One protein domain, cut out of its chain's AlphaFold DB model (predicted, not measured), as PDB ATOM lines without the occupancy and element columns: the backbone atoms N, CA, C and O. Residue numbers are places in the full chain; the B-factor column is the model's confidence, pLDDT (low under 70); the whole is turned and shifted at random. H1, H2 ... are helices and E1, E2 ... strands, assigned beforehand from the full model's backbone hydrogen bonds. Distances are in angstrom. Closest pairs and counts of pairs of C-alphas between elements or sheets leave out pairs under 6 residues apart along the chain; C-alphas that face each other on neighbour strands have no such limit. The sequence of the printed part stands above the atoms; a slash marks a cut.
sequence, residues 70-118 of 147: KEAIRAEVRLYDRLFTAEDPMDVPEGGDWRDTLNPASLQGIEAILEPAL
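Overview. This is residues 70 to 118 of the 147 residues of the protein "Glutamine--tRNA ligase" of mine drainage metagenome (UniProt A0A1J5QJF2). The model is a long, thin rod: strands E1 and E2 lie side by side as a two-stranded ribbon, and beyond the ribbon the chain runs on as a long loop that folds back through the short helix H1. E2 bends by 63 degrees at residue 111. The printed part has 49 residues, with E1, H1 and E2 in that order along the chain; the sheet, order E1 - E2, is antiparallel, and the class is mostly strand, though under half of the residues are in named elements. The whole is extended, with a radius of gyration of the C-alphas of 17.2 A and spans of 57 by 13 by 9 A.

Arrangement. Start at E1, residues 73 to 80, and set it beside E2, residues 107 to 114: they are antiparallel neighbours, with 152 degrees between their directions. The C-alphas of Arg 78 and Gly 109 face each other at 4.6 A. Look for N 77 and O 110, 2.8 A apart, and N 114 and O 73, 2.9 A apart, both within hydrogen-bond range. H1, residues 98 to 101, is too short for an O i to N i+4 pair; its one O i to N i+3 pair is within range.

Along the chain. Find C-alpha 73 at (33.783, 38.254, -3.738); from there E1 runs 21.2 A to C-alpha 80. H1 begins at Trp 98, C-alpha (43.464, 0.048, -3.441), and ends at Thr 101. E2 runs 19.3 A from Leu 107 to Leu 114, whose C-alpha is at (31.683, 34.662, -6.967).

Size, cuts and confidence. The two C-alphas farthest apart, those of Lys 70 and Glu 94, are 57.0 A apart. The printed part has no cut. The link from E1 to H1, residues 81 to 97, is long; that from H1 to E2 is tight. Mean pLDDT of the printed part is 94.3, and no printed residue is under 70.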
ATOM      1  N   LYS A  70      33.573  44.896  -9.387       91.19
ATOM      2  CA  LYS A  70      33.441  45.830  -8.253       91.19
ATOM      3  C   LYS A  70      32.713  45.233  -7.049       91.19
ATOM      4  O   LYS A  70      32.977  45.639  -5.927       91.19
ATOM      5  N   GLU A  71      31.794  44.310  -7.298       88.50
ATOM      6  CA  GLU A  71      30.925  43.719  -6.272       88.50
ATOM      7  C   GLU A  71      31.239  42.232  -6.058       88.50
ATOM      8  O   GLU A  71      30.623  41.564  -5.234       88.50
ATOM      9  N   ALA A  72      32.189  41.696  -6.820       94.00
ATOM     10  CA  ALA A  72      32.621  40.318  -6.733       94.00
ATOM     11  C   ALA A  72      33.287  40.009  -5.387       94.00
ATOM     12  O   ALA A  72      34.081  40.797  -4.874       94.00
ATOM     13  N   ILE A  73      33.048  38.799  -4.882       94.88
ATOM     14  CA  ILE A  73      33.783  38.254  -3.738       94.88
ATOM     15  C   ILE A  73      34.778  37.193  -4.204       94.88
ATOM     16  O   ILE A  73      34.526  36.467  -5.169       94.88
ATOM     17  N   ARG A  74      35.910  37.094  -3.504       94.88
ATOM     18  CA  ARG A  74      36.890  36.016  -3.675       94.88
ATOM     19  C   ARG A  74      36.578  34.878  -2.717       94.88
ATOM     20  O   ARG A  74      36.288  35.126  -1.550       94.88
ATOM     21  N   ALA A  75      36.662  33.649  -3.204       94.81
ATOM     22  CA  ALA A  75      36.485  32.460  -2.383       94.81
ATOM     23  C   ALA A  75      37.321  31.290  -2.907       94.81
ATOM     24  O   ALA A  75      37.563  31.175  -4.110       94.81
ATOM     25  N   GLU A  76      37.706  30.391  -2.003       96.06
ATOM     26  CA  GLU A  76      38.195  29.068  -2.380       96.06
ATOM     27  C   GLU A  76      37.007  28.211  -2.836       96.06
ATOM     28  O   GLU A  76      36.010  28.063  -2.124       96.06
ATOM     29  N   VAL A  77      37.115  27.623  -4.023       96.12
ATOM     30  CA  VAL A  77      36.171  26.632  -4.537       96.12
ATOM     31  C   VAL A  77      36.873  25.287  -4.608       96.12
ATOM     32  O   VAL A  77      37.948  25.160  -5.188       96.12
ATOM     33  N   ARG A  78      36.227  24.266  -4.042       97.12
ATOM     34  CA  ARG A  78      36.697  22.881  -4.074       97.12
ATOM     35  C   ARG A  78      35.994  22.121  -5.184       97.12
ATOM     36  O   ARG A  78      34.796  21.846  -5.105       97.12
ATOM     37  N   LEU A  79      36.741  21.816  -6.234       97.19
ATOM     38  CA  LEU A  79      36.298  20.968  -7.327       97.19
ATOM     39  C   LEU A  79      36.543  19.518  -6.924       97.19
ATOM     40  O   LEU A  79      37.688  19.103  -6.764       97.19
ATOM     41  N   TYR A  80      35.457  18.774  -6.744       97.56
ATOM     42  CA  TYR A  80      35.511  17.348  -6.463       97.56
ATOM     43  C   TYR A  80      35.324  16.549  -7.752       97.56
ATOM     44  O   TYR A  80      34.397  16.817  -8.523       97.56
ATOM     45  N   ASP A  81      36.179  15.552  -7.945       97.06
ATOM     46  CA  ASP A  81      36.043  14.504  -8.955       97.06
ATOM     47  C   ASP A  81      35.909  13.137  -8.256       97.06
ATOM     48  O   ASP A  81      35.841  13.042  -7.027       97.06
ATOM     49  N   ARG A  82      35.839  12.052  -9.026       97.06
ATOM     50  CA  ARG A  82      35.870  10.685  -8.509       97.06
ATOM     51  C   ARG A  82      37.102  10.490  -7.629       97.06
ATOM     52  O   ARG A  82      38.209  10.839  -8.033       97.06
ATOM     53  N   LEU A  83      36.896   9.885  -6.459       97.69
ATOM     54  CA  LEU A  83      37.973   9.564  -5.519       97.69
ATOM     55  C   LEU A  83      38.953   8.532  -6.089       97.69
ATOM     56  O   LEU A  83      40.140   8.609  -5.805       97.69
ATOM     57  N   PHE A  84      38.458   7.607  -6.911       97.25
ATOM     58  CA  PHE A  84      39.247   6.552  -7.537       97.25
ATOM     59  C   PHE A  84      39.249   6.695  -9.055       97.25
ATOM     60  O   PHE A  84      38.240   7.092  -9.653       97.25
ATOM     61  N   THR A  85      40.383   6.366  -9.669       95.12
ATOM     62  CA  THR A  85      40.552   6.316 -11.127       95.12
ATOM     63  C   THR A  85      39.948   5.042 -11.719       95.12
ATOM     64  O   THR A  85      39.430   5.080 -12.836       95.12
ATOM     65  N   ALA A  86      39.950   3.948 -10.952       92.75
ATOM     66  CA  ALA A  86      39.323   2.680 -11.303       92.75
ATOM     67  C   ALA A  86      37.799   2.695 -11.070       92.75
ATOM     68  O   ALA A  86      37.257   3.485 -10.287       92.75
ATOM     69  N   GLU A  87      37.084   1.827 -11.790       92.75
ATOM     70  CA  GLU A  87      35.663   1.562 -11.533       92.75
ATOM     71  C   GLU A  87      35.471   0.716 -10.274       92.75
ATOM     72  O   GLU A  87      34.669   1.101  -9.423       92.75
ATOM     73  N   ASP A  88      36.264  -0.346 -10.127       94.38
ATOM     74  CA  ASP A  88      36.414  -1.106  -8.889       94.38
ATOM     75  C   ASP A  88      37.777  -0.777  -8.243       94.38
ATOM     76  O   ASP A  88      38.814  -1.139  -8.797       94.38
ATOM     77  N   PRO A  89      37.816  -0.076  -7.094       92.94
ATOM     78  CA  PRO A  89      39.064   0.258  -6.401       92.94
ATOM     79  C   PRO A  89      39.838  -0.957  -5.875       92.94
ATOM     80  O   PRO A  89      41.010  -0.817  -5.535       92.94
ATOM     81  N   MET A  90      39.181  -2.117  -5.755       93.44
ATOM     82  CA  MET A  90      39.794  -3.354  -5.266       93.44
ATOM     83  C   MET A  90      40.366  -4.219  -6.391       93.44
ATOM     84  O   MET A  90      41.102  -5.162  -6.103       93.44
ATOM     85  N   ASP A  91      40.052  -3.907  -7.649       92.69
ATOM     86  CA  ASP A  91      40.585  -4.596  -8.825       92.69
ATOM     87  C   ASP A  91      41.998  -4.086  -9.137       92.69
ATOM     88  O   ASP A  91      42.247  -3.329 -10.079       92.69
ATOM     89  N   VAL A  92      42.928  -4.449  -8.256       91.00
ATOM     90  CA  VAL A  92      44.355  -4.149  -8.367       91.00
ATOM     91  C   VAL A  92      45.135  -5.434  -8.666       91.00
ATOM     92  O   VAL A  92      44.729  -6.512  -8.222       91.00
ATOM     93  N   PRO A  93      46.258  -5.360  -9.409       90.62
ATOM     94  CA  PRO A  93      47.119  -6.518  -9.639       90.62
ATOM     95  C   PRO A  93      47.566  -7.178  -8.329       90.62
ATOM     96  O   PRO A  93      47.615  -6.532  -7.283       90.62
ATOM     97  N   GLU A  94      47.941  -8.458  -8.390       90.00
ATOM     98  CA  GLU A  94      48.426  -9.196  -7.221       90.00
ATOM     99  C   GLU A  94      49.585  -8.450  -6.534       90.00
ATOM    100  O   GLU A  94      50.585  -8.103  -7.164       90.00
ATOM    101  N   GLY A  95      49.425  -8.176  -5.236       88.88
ATOM    102  CA  GLY A  95      50.371  -7.385  -4.441       88.88
ATOM    103  C   GLY A  95      50.151  -5.865  -4.462       88.88
ATOM    104  O   GLY A  95      50.885  -5.162  -3.771       88.88
ATOM    105  N   GLY A  96      49.167  -5.356  -5.209       88.25
ATOM    106  CA  GLY A  96      48.770  -3.942  -5.216       88.25
ATOM    107  C   GLY A  96      47.844  -3.546  -4.059       88.25
ATOM    108  O   GLY A  96      47.208  -4.397  -3.431       88.25
ATOM    109  N   ASP A  97      47.749  -2.242  -3.785       93.31
ATOM    110  CA  ASP A  97      46.860  -1.656  -2.774       93.31
ATOM    111  C   ASP A  97      45.775  -0.809  -3.463       93.31
ATOM    112  O   ASP A  97      46.037  -0.097  -4.430       93.31
ATOM    113  N   TRP A  98      44.545  -0.814  -2.944       94.06
ATOM    114  CA  TRP A  98      43.464   0.048  -3.441       94.06
ATOM    115  C   TRP A  98      43.855   1.534  -3.442       94.06
ATOM    116  O   TRP A  98      43.352   2.315  -4.254       94.06
ATOM    117  N   ARG A  99      44.774   1.942  -2.555       93.94
ATOM    118  CA  ARG A  99      45.336   3.300  -2.511       93.94
ATOM    119  C   ARG A  99      46.054   3.685  -3.800       93.94
ATOM    120  O   ARG A  99      46.059   4.869  -4.132       93.94
ATOM    121  N   ASP A 100      46.576   2.718  -4.548       93.25
ATOM    122  CA  ASP A 100      47.219   2.945  -5.846       93.25
ATOM    123  C   ASP A 100      46.212   3.434  -6.901       93.25
ATOM    124  O   ASP A 100      46.586   4.056  -7.895       93.25
ATOM    125  N   THR A 101      44.914   3.217  -6.665       95.19
ATOM    126  CA  THR A 101      43.824   3.697  -7.526       95.19
ATOM    127  C   THR A 101      43.271   5.061  -7.103       95.19
ATOM    128  O   THR A 101      42.349   5.571  -7.748       95.19
ATOM    129  N   LEU A 102      43.799   5.685  -6.039       96.81
ATOM    130  CA  LEU A 102      43.368   7.021  -5.622       96.81
ATOM    131  C   LEU A 102      43.648   8.040  -6.725       96.81
ATOM    132  O   LEU A 102      44.754   8.153  -7.247       96.81
ATOM    133  N   ASN A 103      42.632   8.828  -7.054       97.44
ATOM    134  CA  ASN A 103      42.755   9.922  -7.993       97.44
ATOM    135  C   ASN A 103      43.391  11.131  -7.284       97.44
ATOM    136  O   ASN A 103      42.729  11.761  -6.448       97.44
ATOM    137  N   PRO A 104      44.630  11.527  -7.633       96.38
ATOM    138  CA  PRO A 104      45.265  12.701  -7.037       96.38
ATOM    139  C   PRO A 104      44.544  14.007  -7.407       96.38
ATOM    140  O   PRO A 104      44.699  15.011  -6.721       96.38
ATOM    141  N   ALA A 105      43.725  13.998  -8.463       96.56
ATOM    142  CA  ALA A 105      42.879  15.116  -8.870       96.56
ATOM    143  C   ALA A 105      41.452  15.047  -8.287       96.56
ATOM    144  O   ALA A 105      40.609  15.855  -8.674       96.56
ATOM    145  N   SER A 106      41.167  14.117  -7.362       97.62
ATOM    146  CA  SER A 106      39.839  13.959  -6.737       97.62
ATOM    147  C   SER A 106      39.363  15.196  -5.976       97.62
ATOM    148  O   SER A 106      38.158  15.391  -5.811       97.62
ATOM    149  N   LEU A 107      40.293  16.047  -5.541       98.00
ATOM    150  CA  LEU A 107      40.020  17.345  -4.947       98.00
ATOM    151  C   LEU A 107      41.016  18.376  -5.477       98.00
ATOM    152  O   LEU A 107      42.223  18.235  -5.303       98.00
ATOM    153  N   GLN A 108      40.499  19.449  -6.066       97.62
ATOM    154  CA  GLN A 108      41.284  20.618  -6.452       97.62
ATOM    155  C   GLN A 108      40.700  21.875  -5.810       97.62
ATOM    156  O   GLN A 108      39.526  22.193  -6.008       97.62
ATOM    157  N   GLY A 109      41.519  22.593  -5.041       97.25
ATOM    158  CA  GLY A 109      41.191  23.932  -4.554       97.25
ATOM    159  C   GLY A 109      41.573  24.977  -5.597       97.25
ATOM    160  O   GLY A 109      42.703  24.981  -6.078       97.25
ATOM    161  N   ILE A 110      40.639  25.857  -5.950       97.06
ATOM    162  CA  ILE A 110      40.892  27.001  -6.831       97.06
ATOM    163  C   ILE A 110      40.443  28.294  -6.158       97.06
ATOM    164  O   ILE A 110      39.439  28.309  -5.448       97.06
ATOM    165  N   GLU A 111      41.141  29.395  -6.420       96.62
ATOM    166  CA  GLU A 111      40.603  30.721  -6.125       96.62
ATOM    167  C   GLU A 111      39.605  31.102  -7.223       96.62
ATOM    168  O   GLU A 111      39.901  31.015  -8.418       96.62
ATOM    169  N   ALA A 112      38.405  31.504  -6.821       94.56
ATOM    170  CA  ALA A 112      37.343  31.889  -7.729       94.56
ATOM    171  C   ALA A 112      36.724  33.231  -7.338       94.56
ATOM    172  O   ALA A 112      36.754  33.664  -6.185       94.56
ATOM    173  N   ILE A 113      36.114  33.858  -8.338       94.69
ATOM    174  CA  ILE A 113      35.296  35.055  -8.198       94.69
ATOM    175  C   ILE A 113      33.829  34.630  -8.201       94.69
ATOM    176  O   ILE A 113      33.390  33.950  -9.130       94.69
ATOM    177  N   LEU A 114      33.084  35.025  -7.169       94.19
ATOM    178  CA  LEU A 114      31.683  34.662  -6.967       94.19
ATOM    179  C   LEU A 114      30.769  35.896  -6.918       94.19
ATOM    180  O   LEU A 114      31.212  37.016  -6.656       94.19
ATOM    181  N   GLU A 115      29.479  35.677  -7.195       92.31
ATOM    182  CA  GLU A 115      28.452  36.713  -7.054       92.31
ATOM    183  C   GLU A 115      28.306  37.105  -5.565       92.31
ATOM    184  O   GLU A 115      28.274  36.214  -4.709       92.31
ATOM    185  N   PRO A 116      28.152  38.400  -5.232       91.38
ATOM    186  CA  PRO A 116      28.086  38.882  -3.845       91.38
ATOM    187  C   PRO A 116      26.974  38.250  -3.004       91.38
ATOM    188  O   PRO A 116      27.132  38.088  -1.798       91.38
ATOM    189  N   ALA A 117      25.867  37.830  -3.626       89.38
ATOM    190  CA  ALA A 117      24.769  37.154  -2.932       89.38
ATOM    191  C   ALA A 117      25.200  35.854  -2.222       89.38
ATOM    192  O   ALA A 117      24.524  35.407  -1.300       89.38
ATOM    193  N   LEU A 118      26.324  35.252  -2.626       91.19
ATOM    194  CA  LEU A 118      26.866  34.051  -1.991       91.19
ATOM    195  C   LEU A 118      27.622  34.336  -0.687       91.19
ATOM    196  O   LEU A 118      27.909  33.394   0.043       91.19
TER     197      LEU A 118